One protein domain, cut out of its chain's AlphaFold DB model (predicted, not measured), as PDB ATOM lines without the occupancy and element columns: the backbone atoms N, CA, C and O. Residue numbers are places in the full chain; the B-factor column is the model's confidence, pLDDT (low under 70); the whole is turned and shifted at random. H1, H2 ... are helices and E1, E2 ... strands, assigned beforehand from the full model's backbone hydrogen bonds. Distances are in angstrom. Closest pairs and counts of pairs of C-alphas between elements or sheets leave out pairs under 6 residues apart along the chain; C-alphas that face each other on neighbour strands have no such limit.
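This is residues 215 to 354 of the 1173 residues of a protein of Symbiodinium natans (UniProt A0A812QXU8). A small twisted sheet of four strands has H6 and H3 along one face and the short helix H7 over the other, while H4 crosses H3 and H6 farther from the sheet. H1 reaches out by the E2 side, and the long stretch 223 to 243 wraps round the turn of the E3 and E4 hairpin. The 140 printed residues hold seven named helices and four named strands in the order H1 H2 H3 H4 H5 H6 E1 E2 E3 E4 H7. The sheet's order is E2, E1, E3, E4, mixed, and the class is mixed, helices and strands. The whole is compact, with a radius of gyration of the C-alphas of 13.9 A and spans of 40 by 37 by 31 A.

H1, residues 215 to 222, begins at C-alpha 215 (147.368, 170.479, 141.474) and is 10.5 A long. H2 is residues 244 to 247. H3, residues 255 to 264, is 14.3 A long, and H4, residues 268 to 278, 15.4 A. H5 is residues 283 to 286. H6, residues 290 to 299, is 14.1 A long and begins at C-alpha 290 (134.200, 170.435, 134.442). E1 is residues 304 to 307, E2 313 to 317, E3 327 to 332, 16.9 A long, and E4 335 to 338. H7, residues 342 to 345, ends at C-alpha 345 (142.860, 167.991, 120.753).

E1 and E2 form an antiparallel hairpin, with N 304 and O 317 2.8 A apart. E1 and E3 are parallel, with N 305 and O 327 2.9 A apart. E3 and E4 form another antiparallel hairpin, with N 337 and O 330 2.8 A apart. H6 runs along the strands over E1, at a height over the sheet of 8.8 A. H3, on the same face, has a height of 9.0 A and runs along the strands. H7 is on the opposite face, its height 8.2 A. H2 only grazes the sheet and touches H3, the closest C-alphas being those of Ser 245 and Gln 259, 6.0 A apart. H4 touches H3 at a steep tilt of 65 degrees, opposite ways, with C-alphas 261 and 268 closest at 5.3 A. H4 and H6 touch about perpendicular, at 80 degrees, with C-alphas 278 and 296 closest at 7.0 A. H5 is near H4. H1 only just touches H6, with 3 pairs of C-alphas within 8 A, closest Leu 222 and Pro 290 at 4.8 A. In H1, H3, H4 and H6 every O i to N i+4 pair is within hydrogen-bond range; H2, H5 and H7 are too short for such a pair.

The two farthest C-alphas, of Gly 281 and Arg 354, are 41.5 A apart. The printed part has no cut. The link from H1 to H2 is long, with 21 residues. Mean pLDDT of the printed part is 78.9; residues 215 to 222, 227 to 235 and 346 to 354 are under 70.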
ATOM      1  N   ARG A 215     148.448 171.401 141.041       37.19
ATOM      2  CA  ARG A 215     147.368 170.479 141.474       37.19
ATOM      3  C   ARG A 215     146.269 171.135 142.314       37.19
ATOM      4  O   ARG A 215     145.153 170.617 142.321       37.19
ATOM      5  N   VAL A 216     146.566 172.226 143.023       36.25
ATOM      6  CA  VAL A 216     145.546 172.944 143.808       36.25
ATOM      7  C   VAL A 216     144.648 173.745 142.861       36.25
ATOM      8  O   VAL A 216     143.426 173.647 142.960       36.25
ATOM      9  N   ASP A 217     145.237 174.403 141.858       46.06
ATOM     10  CA  ASP A 217     144.511 175.155 140.828       46.06
ATOM     11  C   ASP A 217     143.674 174.250 139.914       46.06
ATOM     12  O   ASP A 217     142.504 174.554 139.680       46.06
ATOM     13  N   THR A 218     144.192 173.095 139.467       49.22
ATOM     14  CA  THR A 218     143.404 172.157 138.645       49.22
ATOM     15  C   THR A 218     142.161 171.666 139.404       49.22
ATOM     16  O   THR A 218     141.082 171.579 138.825       49.22
ATOM     17  N   GLN A 219     142.255 171.400 140.717       49.84
ATOM     18  CA  GLN A 219     141.089 171.009 141.528       49.84
ATOM     19  C   GLN A 219     140.070 172.144 141.700       49.84
ATOM     20  O   GLN A 219     138.865 171.883 141.676       49.84
ATOM     21  N   ILE A 220     140.530 173.389 141.854       56.31
ATOM     22  CA  ILE A 220     139.660 174.573 141.927       56.31
ATOM     23  C   ILE A 220     138.960 174.799 140.577       56.31
ATOM     24  O   ILE A 220     137.749 175.011 140.537       56.31
ATOM     25  N   ARG A 221     139.689 174.662 139.467       64.44
ATOM     26  CA  ARG A 221     139.176 174.824 138.101       64.44
ATOM     27  C   ARG A 221     138.177 173.738 137.712       64.44
ATOM     28  O   ARG A 221     137.130 174.045 137.149       64.44
ATOM     29  N   LEU A 222     138.434 172.482 138.086       68.19
ATOM     30  CA  LEU A 222     137.493 171.375 137.874       68.19
ATOM     31  C   LEU A 222     136.154 171.580 138.603       68.19
ATOM     32  O   LEU A 222     135.150 171.005 138.193       68.19
ATOM     33  N   ARG A 223     136.130 172.403 139.661       71.38
ATOM     34  CA  ARG A 223     134.932 172.741 140.449       71.38
ATOM     35  C   ARG A 223     134.330 174.107 140.101       71.38
ATOM     36  O   ARG A 223     133.266 174.439 140.624       71.38
ATOM     37  N   GLN A 224     134.970 174.892 139.233       75.75
ATOM     38  CA  GLN A 224     134.473 176.198 138.797       75.75
ATOM     39  C   GLN A 224     133.173 176.012 137.997       75.75
ATOM     40  O   GLN A 224     133.180 175.291 136.998       75.75
ATOM     41  N   PRO A 225     132.052 176.638 138.396       78.56
ATOM     42  CA  PRO A 225     130.819 176.566 137.620       78.56
ATOM     43  C   PRO A 225     130.957 177.270 136.264       78.56
ATOM     44  O   PRO A 225     131.459 178.394 136.203       78.56
ATOM     45  N   LEU A 226     130.487 176.623 135.193       83.81
ATOM     46  CA  LEU A 226     130.479 177.158 133.831       83.81
ATOM     47  C   LEU A 226     129.028 177.343 133.381       83.81
ATOM     48  O   LEU A 226     128.266 176.378 133.326       83.81
ATOM     49  N   GLY A 227     128.622 178.576 133.087       68.31
ATOM     50  CA  GLY A 227     127.203 178.855 132.828       68.31
ATOM     51  C   GLY A 227     126.907 180.126 132.047       68.31
ATOM     52  O   GLY A 227     125.966 180.139 131.264       68.31
ATOM     53  N   ALA A 228     127.724 181.171 132.181       66.56
ATOM     54  CA  ALA A 228     127.485 182.445 131.507       66.56
ATOM     55  C   ALA A 228     128.448 182.611 130.329       66.56
ATOM     56  O   ALA A 228     129.661 182.484 130.502       66.56
ATOM     57  N   LEU A 229     127.937 182.894 129.126       63.25
ATOM     58  CA  LEU A 229     128.784 183.433 128.062       63.25
ATOM     59  C   LEU A 229     129.164 184.863 128.451       63.25
ATOM     60  O   LEU A 229     128.298 185.707 128.653       63.25
ATOM     61  N   ARG A 230     130.462 185.123 128.591       62.69
ATOM     62  CA  ARG A 230     131.015 186.460 128.831       62.69
ATOM     63  C   ARG A 230     131.980 186.767 127.697       62.69
ATOM     64  O   ARG A 230     133.148 186.416 127.803       62.69
ATOM     65  N   GLU A 231     131.430 187.267 126.589       57.78
ATOM     66  CA  GLU A 231     132.083 187.725 125.347       57.78
ATOM     67  C   GLU A 231     133.605 187.462 125.213       57.78
ATOM     68  O   GLU A 231     134.438 188.364 125.224       57.78
ATOM     69  N   VAL A 232     134.021 186.203 125.037       56.94
ATOM     70  CA  VAL A 232     135.443 185.875 124.834       56.94
ATOM     71  C   VAL A 232     135.774 185.898 123.342       56.94
ATOM     72  O   VAL A 232     135.241 185.097 122.574       56.94
ATOM     73  N   SER A 233     136.715 186.748 122.919       51.62
ATOM     74  CA  SER A 233     137.236 186.731 121.546       51.62
ATOM     75  C   SER A 233     138.606 186.021 121.452       51.62
ATOM     76  O   SER A 233     139.544 186.326 122.182       51.62
ATOM     77  N   TYR A 234     138.714 185.025 120.558       54.06
ATOM     78  CA  TYR A 234     139.916 184.478 119.874       54.06
ATOM     79  C   TYR A 234     141.180 184.061 120.637       54.06
ATOM     80  O   TYR A 234     142.188 183.713 120.016       54.06
ATOM     81  N   GLN A 235     141.160 184.013 121.960       63.97
ATOM     82  CA  GLN A 235     142.346 183.643 122.736       63.97
ATOM     83  C   GLN A 235     142.453 182.142 123.041       63.97
ATOM     84  O   GLN A 235     143.432 181.712 123.656       63.97
ATOM     85  N   LEU A 236     141.478 181.335 122.630       75.75
ATOM     86  CA  LEU A 236     141.386 179.926 123.008       75.75
ATOM     87  C   LEU A 236     142.053 179.005 121.986       75.75
ATOM     88  O   LEU A 236     142.115 179.293 120.789       75.75
ATOM     89  N   PHE A 237     142.577 177.888 122.483       77.00
ATOM     90  CA  PHE A 237     143.167 176.839 121.664       77.00
ATOM     91  C   PHE A 237     142.145 176.321 120.648       77.00
ATOM     92  O   PHE A 237     140.984 176.138 121.005       77.00
ATOM     93  N   ALA A 238     142.568 176.118 119.393       74.25
ATOM     94  CA  ALA A 238     141.714 175.661 118.288       74.25
ATOM     95  C   ALA A 238     140.371 176.419 118.181       74.25
ATOM     96  O   ALA A 238     139.318 175.816 117.982       74.25
ATOM     97  N   GLY A 239     140.394 177.748 118.354       75.00
ATOM     98  CA  GLY A 239     139.180 178.568 118.410       75.00
ATOM     99  C   GLY A 239     138.274 178.474 117.174       75.00
ATOM    100  O   GLY A 239     137.066 178.652 117.277       75.00
ATOM    101  N   ASP A 240     138.832 178.144 116.009       74.06
ATOM    102  CA  ASP A 240     138.104 177.881 114.762       74.06
ATOM    103  C   ASP A 240     137.287 176.577 114.785       74.06
ATOM    104  O   ASP A 240     136.331 176.431 114.021       74.06
ATOM    105  N   GLN A 241     137.641 175.643 115.670       83.81
ATOM    106  CA  GLN A 241     136.959 174.364 115.857       83.81
ATOM    107  C   GLN A 241     135.865 174.422 116.927       83.81
ATOM    108  O   GLN A 241     135.224 173.402 117.159       83.81
ATOM    109  N   ILE A 242     135.635 175.561 117.585       84.81
ATOM    110  CA  ILE A 242     134.586 175.704 118.606       84.81
ATOM    111  C   ILE A 242     133.188 175.670 117.942       84.81
ATOM    112  O   ILE A 242     133.007 176.095 116.789       84.81
ATOM    113  N   LEU A 243     132.199 175.096 118.636       86.56
ATOM    114  CA  LEU A 243     130.794 175.077 118.206       86.56
ATOM    115  C   LEU A 243     130.214 176.492 118.118       86.56
ATOM    116  O   LEU A 243     130.586 177.379 118.881       86.56
ATOM    117  N   ALA A 244     129.284 176.710 117.186       81.69
ATOM    118  CA  ALA A 244     128.656 178.023 117.035       81.69
ATOM    119  C   ALA A 244     127.782 178.378 118.252       81.69
ATOM    120  O   ALA A 244     127.790 179.533 118.674       81.69
ATOM    121  N   SER A 245     127.120 177.384 118.861       84.56
ATOM    122  CA  SER A 245     126.308 177.560 120.075       84.56
ATOM    123  C   SER A 245     127.099 178.036 121.295       84.56
ATOM    124  O   SER A 245     126.518 178.634 122.196       84.56
ATOM    125  N   ALA A 246     128.424 177.844 121.318       82.06
ATOM    126  CA  ALA A 246     129.301 178.375 122.365       82.06
ATOM    127  C   ALA A 246     129.345 179.911 122.390       82.06
ATOM    128  O   ALA A 246     129.778 180.502 123.371       82.06
ATOM    129  N   PHE A 247     128.938 180.563 121.298       78.62
ATOM    130  CA  PHE A 247     128.949 182.018 121.151       78.62
ATOM    131  C   PHE A 247     127.537 182.624 121.173       78.62
ATOM    132  O   PHE A 247     127.382 183.808 120.884       78.62
ATOM    133  N   GLU A 248     126.507 181.836 121.493       78.19
ATOM    134  CA  GLU A 248     125.143 182.343 121.662       78.19
ATOM    135  C   GLU A 248     124.949 182.944 123.055       78.19
ATOM    136  O   GLU A 248     125.084 182.259 124.071       78.19
ATOM    137  N   GLU A 249     124.576 184.220 123.109       71.75
ATOM    138  CA  GLU A 249     124.261 184.886 124.367       71.75
ATOM    139  C   GLU A 249     122.815 184.593 124.789       71.75
ATOM    140  O   GLU A 249     121.856 184.847 124.056       71.75
ATOM    141  N   ARG A 250     122.647 184.026 125.988       77.00
ATOM    142  CA  ARG A 250     121.345 183.738 126.604       77.00
ATOM    143  C   ARG A 250     121.404 184.069 128.092       77.00
ATOM    144  O   ARG A 250     122.458 183.985 128.710       77.00
ATOM    145  N   ARG A 251     120.259 184.436 128.676       74.38
ATOM    146  CA  ARG A 251     120.151 184.872 130.085       74.38
ATOM    147  C   ARG A 251     120.133 183.721 131.107       74.38
ATOM    148  O   ARG A 251     119.983 183.979 132.296       74.38
ATOM    149  N   ASP A 252     120.251 182.475 130.660       83.88
ATOM    150  CA  ASP A 252     120.250 181.275 131.505       83.88
ATOM    151  C   ASP A 252     121.638 180.621 131.581       83.88
ATOM    152  O   ASP A 252     122.507 180.899 130.760       83.88
ATOM    153  N   MET A 253     121.849 179.733 132.560       84.88
ATOM    154  CA  MET A 253     123.132 179.038 132.753       84.88
ATOM    155  C   MET A 253     123.214 177.689 132.015       84.88
ATOM    156  O   MET A 253     123.929 176.781 132.440       84.88
ATOM    157  N   LEU A 254     122.467 177.522 130.915       88.25
ATOM    158  CA  LEU A 254     122.315 176.239 130.210       88.25
ATOM    159  C   LEU A 254     123.261 176.082 129.007       88.25
ATOM    160  O   LEU A 254     123.000 175.278 128.109       88.25
ATOM    161  N   CYS A 255     124.363 176.834 128.952       88.12
ATOM    162  CA  CYS A 255     125.278 176.808 127.807       88.12
ATOM    163  C   CYS A 255     125.950 175.440 127.586       88.12
ATOM    164  O   CYS A 255     126.097 175.008 126.443       88.12
ATOM    165  N   VAL A 256     126.330 174.745 128.665       91.62
ATOM    166  CA  VAL A 256     126.975 173.424 128.619       91.62
ATOM    167  C   VAL A 256     126.017 172.361 128.058       91.62
ATOM    168  O   VAL A 256     126.374 171.735 127.058       91.62
ATOM    169  N   PRO A 257     124.785 172.192 128.593       92.25
ATOM    170  CA  PRO A 257     123.797 171.280 128.017       92.25
ATOM    171  C   PRO A 257     123.501 171.525 126.532       92.25
ATOM    172  O   PRO A 257     123.418 170.570 125.767       92.25
ATOM    173  N   ARG A 258     123.384 172.789 126.094       91.69
ATOM    174  CA  ARG A 258     123.123 173.117 124.677       91.69
ATOM    175  C   ARG A 258     124.263 172.699 123.758       91.69
ATOM    176  O   ARG A 258     124.012 172.095 122.719       91.69
ATOM    177  N   GLN A 259     125.501 172.999 124.147       92.81
ATOM    178  CA  GLN A 259     126.676 172.613 123.367       92.81
ATOM    179  C   GLN A 259     126.831 171.089 123.295       92.81
ATOM    180  O   GLN A 259     127.148 170.557 122.233       92.81
ATOM    181  N   LEU A 260     126.563 170.374 124.394       93.50
ATOM    182  CA  LEU A 260     126.567 168.909 124.414       93.50
ATOM    183  C   LEU A 260     125.456 168.317 123.539       93.50
ATOM    184  O   LEU A 260     125.734 167.410 122.758       93.50
ATOM    185  N   ALA A 261     124.241 168.865 123.604       93.38
ATOM    186  CA  ALA A 261     123.121 168.461 122.754       93.38
ATOM    187  C   ALA A 261     123.453 168.622 121.258       93.38
ATOM    188  O   ALA A 261     123.236 167.696 120.478       93.38
ATOM    189  N   GLU A 262     124.066 169.743 120.852       93.69
ATOM    190  CA  GLU A 262     124.540 169.944 119.472       93.69
ATOM    191  C   GLU A 262     125.652 168.950 119.092       93.69
ATOM    192  O   GLU A 262     125.609 168.337 118.021       93.69
ATOM    193  N   LEU A 263     126.653 168.767 119.961       93.38
ATOM    194  CA  LEU A 263     127.828 167.936 119.678       93.38
ATOM    195  C   LEU A 263     127.482 166.452 119.514       93.38
ATOM    196  O   LEU A 263     128.002 165.792 118.600       93.38
ATOM    197  N   LEU A 264     126.645 165.953 120.426       91.56
ATOM    198  CA  LEU A 264     126.194 164.564 120.513       91.56
ATOM    199  C   LEU A 264     124.955 164.297 119.648       91.56
ATOM    200  O   LEU A 264     124.616 163.142 119.426       91.56
ATOM    201  N   LYS A 265     124.331 165.345 119.087       91.44
ATOM    202  CA  LYS A 265     123.078 165.274 118.313       91.44
ATOM    203  C   LYS A 265     121.912 164.687 119.119       91.44
ATOM    204  O   LYS A 265     121.122 163.910 118.590       91.44
ATOM    205  N   LEU A 266     121.810 165.088 120.383       91.75
ATOM    206  CA  LEU A 266     120.766 164.662 121.314       91.75
ATOM    207  C   LEU A 266     119.716 165.766 121.512       91.75
ATOM    208  O   LEU A 266     120.042 166.952 121.390       91.75
ATOM    209  N   PRO A 267     118.464 165.422 121.863       94.12
ATOM    210  CA  PRO A 267     117.490 166.396 122.336       94.12
ATOM    211  C   PRO A 267     117.999 167.112 123.595       94.12
ATOM    212  O   PRO A 267     118.443 166.474 124.547       94.12
ATOM    213  N   LEU A 268     117.885 168.445 123.640       91.69
ATOM    214  CA  LEU A 268     118.322 169.236 124.802       91.69
ATOM    215  C   LEU A 268     117.669 168.756 126.106       91.69
ATOM    216  O   LEU A 268     118.336 168.708 127.132       91.69
ATOM    217  N   GLN A 269     116.389 168.385 126.055       92.81
ATOM    218  CA  GLN A 269     115.632 167.909 127.211       92.81
ATOM    219  C   GLN A 269     116.263 166.666 127.857       92.81
ATOM    220  O   GLN A 269     116.375 166.607 129.076       92.81
ATOM    221  N   GLU A 270     116.753 165.732 127.042       93.06
ATOM    222  CA  GLU A 270     117.416 164.511 127.505       93.06
ATOM    223  C   GLU A 270     118.722 164.840 128.248       93.06
ATOM    224  O   GLU A 270     118.973 164.358 129.347       93.06
ATOM    225  N   VAL A 271     119.519 165.767 127.701       91.88
ATOM    226  CA  VAL A 271     120.758 166.235 128.344       91.88
ATOM    227  C   VAL A 271     120.466 166.970 129.662       91.88
ATOM    228  O   VAL A 271     121.240 166.872 130.613       91.88
ATOM    229  N   LEU A 272     119.352 167.711 129.752       91.69
ATOM    230  CA  LEU A 272     118.929 168.359 131.000       91.69
ATOM    231  C   LEU A 272     118.532 167.329 132.071       91.69
ATOM    232  O   LEU A 272     118.863 167.519 133.240       91.69
ATOM    233  N   GLU A 273     117.845 166.253 131.686       90.12
ATOM    234  CA  GLU A 273     117.446 165.159 132.583       90.12
ATOM    235  C   GLU A 273     118.657 164.392 133.133       90.12
ATOM    236  O   GLU A 273     118.704 164.098 134.333       90.12
ATOM    237  N   ASP A 274     119.690 164.182 132.313       91.19
ATOM    238  CA  ASP A 274     120.960 163.625 132.785       91.19
ATOM    239  C   ASP A 274     121.606 164.519 133.846       91.19
ATOM    240  O   ASP A 274     121.980 164.055 134.923       91.19
ATOM    241  N   PHE A 275     121.713 165.827 133.584       91.00
ATOM    242  CA  PHE A 275     122.311 166.749 134.551       91.00
ATOM    243  C   PHE A 275     121.468 166.908 135.821       91.00
ATOM    244  O   PHE A 275     122.045 167.096 136.889       91.00
ATOM    245  N   ASN A 276     120.140 166.762 135.755       89.62
ATOM    246  CA  ASN A 276     119.293 166.679 136.951       89.62
ATOM    247  C   ASN A 276     119.625 165.457 137.821       89.62
ATOM    248  O   ASN A 276     119.466 165.522 139.038       89.62
ATOM    249  N   SER A 277     120.096 164.367 137.210       86.38
ATOM    250  CA  SER A 277     120.497 163.140 137.909       86.38
ATOM    251  C   SER A 277     121.936 163.203 138.438       86.38
ATOM    252  O   SER A 277     122.258 162.564 139.438       86.38
ATOM    253  N   ILE A 278     122.806 163.978 137.782       84.94
ATOM    254  CA  ILE A 278     124.239 164.089 138.098       84.94
ATOM    255  C   ILE A 278     124.533 165.208 139.109       84.94
ATOM    256  O   ILE A 278     125.368 165.039 140.000       84.94
ATOM    257  N   CYS A 279     123.894 166.369 138.959       82.81
ATOM    258  CA  CYS A 279     124.232 167.583 139.699       82.81
ATOM    259  C   CYS A 279     123.306 167.783 140.914       82.81
ATOM    260  O   CYS A 279     122.085 167.818 140.754       82.81
ATOM    261  N   PRO A 280     123.840 168.012 142.129       71.44
ATOM    262  CA  PRO A 280     123.015 168.320 143.295       71.44
ATOM    263  C   PRO A 280     122.494 169.774 143.273       71.44
ATOM    264  O   PRO A 280     123.254 170.719 143.051       71.44
ATOM    265  N   GLY A 281     121.205 169.969 143.585       74.69
ATOM    266  CA  GLY A 281     120.580 171.292 143.761       74.69
ATOM    267  C   GLY A 281     120.265 172.051 142.458       74.69
ATOM    268  O   GLY A 281     120.178 171.463 141.385       74.69
ATOM    269  N   ASN A 282     120.087 173.380 142.547       80.56
ATOM    270  CA  ASN A 282     119.691 174.260 141.427       80.56
ATOM    271  C   ASN A 282     120.859 174.587 140.473       80.56
ATOM    272  O   ASN A 282     121.244 175.749 140.293       80.56
ATOM    273  N   TRP A 283     121.453 173.569 139.849       83.75
ATOM    274  CA  TRP A 283     122.567 173.736 138.909       83.75
ATOM    275  C   TRP A 283     122.198 174.597 137.686       83.75
ATOM    276  O   TRP A 283     123.063 175.269 137.137       83.75
ATOM    277  N   GLN A 284     120.917 174.693 137.320       86.38
ATOM    278  CA  GLN A 284     120.418 175.543 136.228       86.38
ATOM    279  C   GLN A 284     120.578 177.049 136.506       86.38
ATOM    280  O   GLN A 284     120.504 177.856 135.582       86.38
ATOM    281  N   GLN A 285     120.799 177.437 137.768       81.94
ATOM    282  CA  GLN A 285     121.104 178.815 138.176       81.94
ATOM    283  C   GLN A 285     122.604 179.037 138.421       81.94
ATOM    284  O   GLN A 285     123.074 180.173 138.380       81.94
ATOM    285  N   ARG A 286     123.364 177.962 138.674       84.69
ATOM    286  CA  ARG A 286     124.803 177.998 138.986       84.69
ATOM    287  C   ARG A 286     125.692 177.767 137.756       84.69
ATOM    288  O   ARG A 286     126.792 178.311 137.700       84.69
ATOM    289  N   GLY A 287     125.234 176.965 136.800       85.94
ATOM    290  CA  GLY A 287     126.048 176.380 135.734       85.94
ATOM    291  C   GLY A 287     126.660 175.028 136.124       85.94
ATOM    292  O   GLY A 287     126.573 174.590 137.272       85.94
ATOM    293  N   VAL A 288     127.295 174.376 135.148       88.31
ATOM    294  CA  VAL A 288     127.885 173.030 135.256       88.31
ATOM    295  C   VAL A 288     129.409 173.143 135.327       88.31
ATOM    296  O   VAL A 288     130.015 173.858 134.536       88.31
ATOM    297  N   SER A 289     130.053 172.453 136.264       86.25
ATOM    298  CA  SER A 289     131.518 172.428 136.399       86.25
ATOM    299  C   SER A 289     132.183 171.367 135.505       86.25
ATOM    300  O   SER A 289     131.535 170.385 135.132       86.25
ATOM    301  N   PRO A 290     133.487 171.483 135.181       85.19
ATOM    302  CA  PRO A 290     134.200 170.435 134.442       85.19
ATOM    303  C   PRO A 290     134.125 169.039 135.079       85.19
ATOM    304  O   PRO A 290     134.044 168.049 134.355       85.19
ATOM    305  N   ALA A 291     134.112 168.937 136.413       79.94
ATOM    306  CA  ALA A 291     133.948 167.663 137.117       79.94
ATOM    307  C   ALA A 291     132.557 167.039 136.887       79.94
ATOM    308  O   ALA A 291     132.427 165.821 136.747       79.94
ATOM    309  N   GLU A 292     131.516 167.866 136.799       85.75
ATOM    310  CA  GLU A 292     130.155 167.424 136.478       85.75
ATOM    311  C   GLU A 292     130.036 167.029 134.997       85.75
ATOM    312  O   GLU A 292     129.424 166.009 134.690       85.75
ATOM    313  N   ILE A 293     130.717 167.739 134.085       90.25
ATOM    314  CA  ILE A 293     130.848 167.331 132.670       90.25
ATOM    315  C   ILE A 293     131.549 165.973 132.564       90.25
ATOM    316  O   ILE A 293     131.111 165.104 131.814       90.25
ATOM    317  N   ARG A 294     132.623 165.750 133.333       85.88
ATOM    318  CA  ARG A 294     133.281 164.440 133.391       85.88
ATOM    319  C   ARG A 294     132.320 163.356 133.862       85.88
ATOM    320  O   ARG A 294     132.299 162.285 133.269       85.88
ATOM    321  N   THR A 295     131.532 163.628 134.898       85.88
ATOM    322  CA  THR A 295     130.553 162.666 135.425       85.88
ATOM    323  C   THR A 295     129.494 162.324 134.375       85.88
ATOM    324  O   THR A 295     129.192 161.151 134.191       85.88
ATOM    325  N   PHE A 296     129.026 163.310 133.603       90.94
ATOM    326  CA  PHE A 296     128.165 163.095 132.436       90.94
ATOM    327  C   PHE A 296     128.821 162.196 131.375       90.94
ATOM    328  O   PHE A 296     128.211 161.240 130.901       90.94
ATOM    329  N   CYS A 297     130.084 162.450 131.025       88.31
ATOM    330  CA  CYS A 297     130.804 161.621 130.058       88.31
ATOM    331  C   CYS A 297     131.024 160.183 130.554       88.31
ATOM    332  O   CYS A 297     130.930 159.251 129.761       88.31
ATOM    333  N   VAL A 298     131.273 159.995 131.853       85.25
ATOM    334  CA  VAL A 298     131.340 158.666 132.487       85.25
ATOM    335  C   VAL A 298     129.982 157.970 132.427       85.25
ATOM    336  O   VAL A 298     129.925 156.806 132.049       85.25
ATOM    337  N   TRP A 299     128.899 158.686 132.742       86.12
ATOM    338  CA  TRP A 299     127.531 158.160 132.725       86.12
ATOM    339  C   TRP A 299     127.117 157.628 131.349       86.12
ATOM    340  O   TRP A 299     126.472 156.591 131.264       86.12
ATOM    341  N   ARG A 300     127.512 158.315 130.269       85.94
ATOM    342  CA  ARG A 300     127.185 157.941 128.882       85.94
ATOM    343  C   ARG A 300     128.284 157.167 128.137       85.94
ATOM    344  O   ARG A 300     128.234 157.090 126.914       85.94
ATOM    345  N   ASN A 301     129.323 156.674 128.823       85.69
ATOM    346  CA  ASN A 301     130.490 156.032 128.186       85.69
ATOM    347  C   ASN A 301     131.052 156.827 126.983       85.69
ATOM    348  O   ASN A 301     131.421 156.282 125.934       85.69
ATOM    349  N   ALA A 302     131.137 158.151 127.136       85.69
ATOM    350  CA  ALA A 302     131.682 159.066 126.144       85.69
ATOM    351  C   ALA A 302     133.143 159.408 126.492       85.69
ATOM    352  O   ALA A 302     133.404 159.906 127.590       85.69
ATOM    353  N   PRO A 303     134.121 159.216 125.585       89.19
ATOM    354  CA  PRO A 303     135.486 159.682 125.819       89.19
ATOM    355  C   PRO A 303     135.521 161.206 126.009       89.19
ATOM    356  O   PRO A 303     134.892 161.929 125.238       89.19
ATOM    357  N   MET A 304     136.275 161.701 126.986       90.19
ATOM    358  CA  MET A 304     136.352 163.122 127.341       90.19
ATOM    359  C   MET A 304     137.798 163.618 127.374       90.19
ATOM    360  O   MET A 304     138.683 162.955 127.914       90.19
ATOM    361  N   PHE A 305     138.013 164.810 126.817       88.50
ATOM    362  CA  PHE A 305     139.292 165.517 126.813       88.50
ATOM    363  C   PHE A 305     139.084 166.983 127.205       88.50
ATOM    364  O   PHE A 305     138.506 167.766 126.447       88.50
ATOM    365  N   TYR A 306     139.576 167.371 128.378       86.62
ATOM    366  CA  TYR A 306     139.521 168.748 128.856       86.62
ATOM    367  C   TYR A 306     140.889 169.403 128.728       86.62
ATOM    368  O   TYR A 306     141.857 168.934 129.321       86.62
ATOM    369  N   VAL A 307     140.972 170.487 127.955       83.19
ATOM    370  CA  VAL A 307     142.222 171.219 127.724       83.19
ATOM    371  C   VAL A 307     142.147 172.656 128.225       83.19
ATOM    372  O   VAL A 307     141.093 173.294 128.218       83.19
ATOM    373  N   ASP A 308     143.285 173.214 128.614       77.69
ATOM    374  CA  ASP A 308     143.387 174.633 128.924       77.69
ATOM    375  C   ASP A 308     143.326 175.506 127.659       77.69
ATOM    376  O   ASP A 308     143.299 175.041 126.515       77.69
ATOM    377  N   CYS A 309     143.363 176.820 127.855       76.12
ATOM    378  CA  CYS A 309     143.292 177.780 126.763       76.12
ATOM    379  C   CYS A 309     144.497 177.716 125.796       76.12
ATOM    380  O   CYS A 309     144.460 178.362 124.746       76.12
ATOM    381  N   ARG A 310     145.588 177.013 126.132       73.06
ATOM    382  CA  ARG A 310     146.791 176.814 125.303       73.06
ATOM    383  C   ARG A 310     146.865 175.417 124.670       73.06
ATOM    384  O   ARG A 310     147.767 175.212 123.856       73.06
ATOM    385  N   GLY A 311     145.920 174.526 124.969       74.56
ATOM    386  CA  GLY A 311     145.862 173.164 124.440       74.56
ATOM    387  C   GLY A 311     146.643 172.141 125.263       74.56
ATOM    388  O   GLY A 311     147.050 171.120 124.715       74.56
ATOM    389  N   ARG A 312     146.898 172.406 126.547       73.88
ATOM    390  CA  ARG A 312     147.428 171.416 127.498       73.88
ATOM    391  C   ARG A 312     146.274 170.621 128.097       73.88
ATOM    392  O   ARG A 312     145.278 171.220 128.491       73.88
ATOM    393  N   LEU A 313     146.414 169.299 128.169       72.25
ATOM    394  CA  LEU A 313     145.404 168.415 128.749       72.25
ATOM    395  C   LEU A 313     145.366 168.582 130.277       72.25
ATOM    396  O   LEU A 313     146.390 168.443 130.940       72.25
ATOM    397  N   LEU A 314     144.194 168.912 130.813       74.31
ATOM    398  CA  LEU A 314     143.936 169.117 132.242       74.31
ATOM    399  C   LEU A 314     143.269 167.899 132.882       74.31
ATOM    400  O   LEU A 314     143.584 167.541 134.013       74.31
ATOM    401  N   ASP A 315     142.342 167.267 132.162       76.69
ATOM    402  CA  ASP A 315     141.687 166.028 132.581       76.69
ATOM    403  C   ASP A 315     141.290 165.208 131.350       76.69
ATOM    404  O   ASP A 315     141.066 165.754 130.262       76.69
ATOM    405  N   SER A 316     141.206 163.892 131.513       83.12
ATOM    406  CA  SER A 316     140.699 163.008 130.468       83.12
ATOM    407  C   SER A 316     139.996 161.784 131.040       83.12
ATOM    408  O   SER A 316     140.268 161.327 132.152       83.12
ATOM    409  N   PHE A 317     139.071 161.245 130.255       81.19
ATOM    410  CA  PHE A 317     138.391 159.991 130.539       81.19
ATOM    411  C   PHE A 317     138.258 159.193 129.244       81.19
ATOM    412  O   PHE A 317     137.790 159.710 128.232       81.19
ATOM    413  N   GLN A 318     138.680 157.932 129.271       82.44
ATOM    414  CA  GLN A 318     138.555 157.013 128.144       82.44
ATOM    415  C   GLN A 318     137.888 155.725 128.646       82.44
ATOM    416  O   GLN A 318     138.500 155.014 129.445       82.44
ATOM    417  N   PRO A 319     136.636 155.441 128.244       79.69
ATOM    418  CA  PRO A 319     135.949 154.210 128.618       79.69
ATOM    419  C   PRO A 319     136.537 153.005 127.869       79.69
ATOM    420  O   PRO A 319     137.101 153.151 126.783       79.69
ATOM    421  N   THR A 320     136.397 151.808 128.446       78.00
ATOM    422  CA  THR A 320     136.842 150.545 127.824       78.00
ATOM    423  C   THR A 320     136.063 150.242 126.543       78.00
ATOM    424  O   THR A 320     136.649 149.795 125.560       78.00
ATOM    425  N   GLU A 321     134.765 150.547 126.540       75.38
ATOM    426  CA  GLU A 321     133.882 150.458 125.380       75.38
ATOM    427  C   GLU A 321     133.289 151.839 125.096       75.38
ATOM    428  O   GLU A 321     132.850 152.549 125.999       75.38
ATOM    429  N   LYS A 322     133.339 152.257 123.831       83.56
ATOM    430  CA  LYS A 322     132.899 153.585 123.405       83.56
ATOM    431  C   LYS A 322     131.475 153.503 122.865       83.56
ATOM    432  O   LYS A 322     131.289 153.025 121.747       83.56
ATOM    433  N   GLU A 323     130.516 154.042 123.609       81.75
ATOM    434  CA  GLU A 323     129.105 154.105 123.190       81.75
ATOM    435  C   GLU A 323     128.786 155.424 122.478       81.75
ATOM    436  O   GLU A 323     128.024 155.449 121.515       81.75
ATOM    437  N   GLU A 324     129.449 156.512 122.881       83.75
ATOM    438  CA  GLU A 324     129.138 157.861 122.414       83.75
ATOM    439  C   GLU A 324     130.305 158.582 121.723       83.75
ATOM    440  O   GLU A 324     131.478 158.171 121.726       83.75
ATOM    441  N   ARG A 325     129.986 159.711 121.083       87.44
ATOM    442  CA  ARG A 325     130.990 160.572 120.441       87.44
ATOM    443  C   ARG A 325     131.932 161.191 121.484       87.44
ATOM    444  O   ARG A 325     131.510 161.655 122.532       87.44
ATOM    445  N   ALA A 326     133.226 161.262 121.151       88.94
ATOM    446  CA  ALA A 326     134.223 161.879 122.023       88.94
ATOM    447  C   ALA A 326     133.977 163.389 122.198       88.94
ATOM    448  O   ALA A 326     133.862 164.127 121.214       88.94
ATOM    449  N   VAL A 327     133.964 163.824 123.453       92.12
ATOM    450  CA  VAL A 327     133.736 165.193 123.904       92.12
ATOM    451  C   VAL A 327     135.082 165.857 124.180       92.12
ATOM    452  O   VAL A 327     135.896 165.346 124.944       92.12
ATOM    453  N   ALA A 328     135.327 167.013 123.570       92.00
ATOM    454  CA  ALA A 328     136.514 167.812 123.849       92.00
ATOM    455  C   ALA A 328     136.130 169.272 124.064       92.00
ATOM    456  O   ALA A 328     135.354 169.819 123.279       92.00
ATOM    457  N   PHE A 329     136.684 169.908 125.096       91.12
ATOM    458  CA  PHE A 329     136.376 171.303 125.411       91.12
ATOM    459  C   PHE A 329     137.510 172.012 126.152       91.12
ATOM    460  O   PHE A 329     138.420 171.384 126.694       91.12
ATOM    461  N   THR A 330     137.420 173.340 126.192       88.25
ATOM    462  CA  THR A 330     138.238 174.210 127.043       88.25
ATOM    463  C   THR A 330     137.350 175.123 127.885       88.25
ATOM    464  O   THR A 330     136.185 175.324 127.544       88.25
ATOM    465  N   SER A 331     137.862 175.677 128.987       85.81
ATOM    466  CA  SER A 331     137.125 176.658 129.793       85.81
ATOM    467  C   SER A 331     137.916 177.942 130.013       85.81
ATOM    468  O   SER A 331     139.132 177.919 130.248       85.81
ATOM    469  N   TRP A 332     137.209 179.067 129.916       84.81
ATOM    470  CA  TRP A 332     137.757 180.407 130.106       84.81
ATOM    471  C   TRP A 332     136.657 181.400 130.489       84.81
ATOM    472  O   TRP A 332     135.547 181.326 129.966       84.81
ATOM    473  N   ASN A 333     136.972 182.339 131.379       80.69
ATOM    474  CA  ASN A 333     136.102 183.411 131.865       80.69
ATOM    475  C   ASN A 333     134.739 182.925 132.403       80.69
ATOM    476  O   ASN A 333     133.718 183.584 132.204       80.69
ATOM    477  N   GLY A 334     134.711 181.755 133.056       79.50
ATOM    478  CA  GLY A 334     133.477 181.148 133.579       79.50
ATOM    479  C   GLY A 334     132.565 180.503 132.520       79.50
ATOM    480  O   GLY A 334     131.386 180.268 132.791       79.50
ATOM    481  N   HIS A 335     133.092 180.207 131.324       85.25
ATOM    482  CA  HIS A 335     132.370 179.554 130.226       85.25
ATOM    483  C   HIS A 335     133.100 178.305 129.702       85.25
ATOM    484  O   HIS A 335     134.331 178.234 129.749       85.25
ATOM    485  N   ALA A 336     132.345 177.332 129.176       88.62
ATOM    486  CA  ALA A 336     132.862 176.137 128.504       88.62
ATOM    487  C   ALA A 336     132.746 176.282 126.984       88.62
ATOM    488  O   ALA A 336     131.681 176.625 126.487       88.62
ATOM    489  N   PHE A 337     133.800 175.956 126.244       89.19
ATOM    490  CA  PHE A 337     133.832 176.017 124.786       89.19
ATOM    491  C   PHE A 337     134.100 174.624 124.222       89.19
ATOM    492  O   PHE A 337     135.231 174.133 124.276       89.19
ATOM    493  N   PHE A 338     133.059 173.981 123.696       91.94
ATOM    494  CA  PHE A 338     133.150 172.639 123.127       91.94
ATOM    495  C   PHE A 338     133.628 172.679 121.673       91.94
ATOM    496  O   PHE A 338     133.214 173.525 120.876       91.94
ATOM    497  N   TYR A 339     134.497 171.736 121.314       91.44
ATOM    498  CA  TYR A 339     135.004 171.584 119.956       91.44
ATOM    499  C   TYR A 339     134.077 170.713 119.108       91.44
ATOM    500  O   TYR A 339     133.574 169.684 119.553       91.44
ATOM    501  N   ARG A 340     133.957 171.047 117.820       89.50
ATOM    502  CA  ARG A 340     133.245 170.270 116.791       89.50
ATOM    503  C   ARG A 340     133.761 168.842 116.654       89.50
ATOM    504  O   ARG A 340     133.048 167.989 116.130       89.50
ATOM    505  N   SER A 341     135.015 168.583 117.030       86.56
ATOM    506  CA  SER A 341     135.660 167.273 116.947       86.56
ATOM    507  C   SER A 341     136.787 167.149 117.967       86.56
ATOM    508  O   SER A 341     137.669 168.003 118.018       86.56
ATOM    509  N   ALA A 342     136.841 166.022 118.684       83.50
ATOM    510  CA  ALA A 342     137.965 165.683 119.559       83.50
ATOM    511  C   ALA A 342     139.309 165.553 118.810       83.50
ATOM    512  O   ALA A 342     140.368 165.637 119.422       83.50
ATOM    513  N   ARG A 343     139.304 165.448 117.467       80.56
ATOM    514  CA  ARG A 343     140.540 165.540 116.666       80.56
ATOM    515  C   ARG A 343     141.271 166.872 116.851       80.56
ATOM    516  O   ARG A 343     142.486 166.897 116.691       80.56
ATOM    517  N   ALA A 344     140.563 167.945 117.219       78.19
ATOM    518  CA  ALA A 344     141.167 169.245 117.515       78.19
ATOM    519  C   ALA A 344     142.184 169.170 118.668       78.19
ATOM    520  O   ALA A 344     143.154 169.923 118.677       78.19
ATOM    521  N   VAL A 345     141.990 168.224 119.593       75.94
ATOM    522  CA  VAL A 345     142.860 167.991 120.753       75.94
ATOM    523  C   VAL A 345     143.627 166.666 120.670       75.94
ATOM    524  O   VAL A 345     144.368 166.335 121.581       75.94
ATOM    525  N   ALA A 346     143.526 165.914 119.567       64.62
ATOM    526  CA  ALA A 346     144.201 164.615 119.419       64.62
ATOM    527  C   ALA A 346     145.736 164.711 119.391       64.62
ATOM    528  O   ALA A 346     146.425 163.714 119.566       64.62
ATOM    529  N   SER A 347     146.271 165.909 119.141       54.88
ATOM    530  CA  SER A 347     147.707 166.182 119.222       54.88
ATOM    531  C   SER A 347     148.119 166.832 120.548       54.88
ATOM    532  O   SER A 347     149.277 167.218 120.674       54.88
ATOM    533  N   CYS A 348     147.201 166.990 121.503       61.88
ATOM    534  CA  CYS A 348     147.500 167.445 122.856       61.88
ATOM    535  C   CYS A 348     148.033 166.257 123.663       61.88
ATOM    536  O   CYS A 348     147.461 165.174 123.613       61.88
ATOM    537  N   ASP A 349     149.137 166.458 124.375       50.81
ATOM    538  CA  ASP A 349     149.804 165.422 125.168       50.81
ATOM    539  C   ASP A 349     149.596 165.687 126.667       50.81
ATOM    540  O   ASP A 349     149.403 166.839 127.068       50.81
ATOM    541  N   GLU A 350     149.703 164.649 127.503       43.12
ATOM    542  CA  GLU A 350     149.728 164.788 128.974       43.12
ATOM    543  C   GLU A 350     150.964 165.567 129.463       43.12
ATOM    544  O   GLU A 350     150.972 166.104 130.571       43.12
ATOM    545  N   SER A 351     152.019 165.655 128.637       42.03
ATOM    546  CA  SER A 351     153.255 166.369 128.967       42.03
ATOM    547  C   SER A 351     153.348 167.741 128.283       42.03
ATOM    548  O   SER A 351     153.325 167.885 127.062       42.03
ATOM    549  N   GLU A 352     153.506 168.762 129.117       45.94
ATOM    550  CA  GLU A 352     153.503 170.213 128.876       45.94
ATOM    551  C   GLU A 352     154.462 170.801 127.816       45.94
ATOM    552  O   GLU A 352     154.586 172.016 127.704       45.94
ATOM    553  N   GLN A 353     155.190 170.009 127.035       51.81
ATOM    554  CA  GLN A 353     156.499 170.452 126.544       51.81
ATOM    555  C   GLN A 353     156.722 170.201 125.054       51.81
ATOM    556  O   GLN A 353     157.642 169.461 124.679       51.81
ATOM    557  N   ARG A 354     155.930 170.849 124.191       54.94
ATOM    558  CA  ARG A 354     156.336 171.022 122.789       54.94
ATOM    559  C   ARG A 354     157.140 172.313 122.647       54.94
ATOM    560  O   ARG A 354     156.543 173.390 122.728       54.94
TER     561      ARG A 354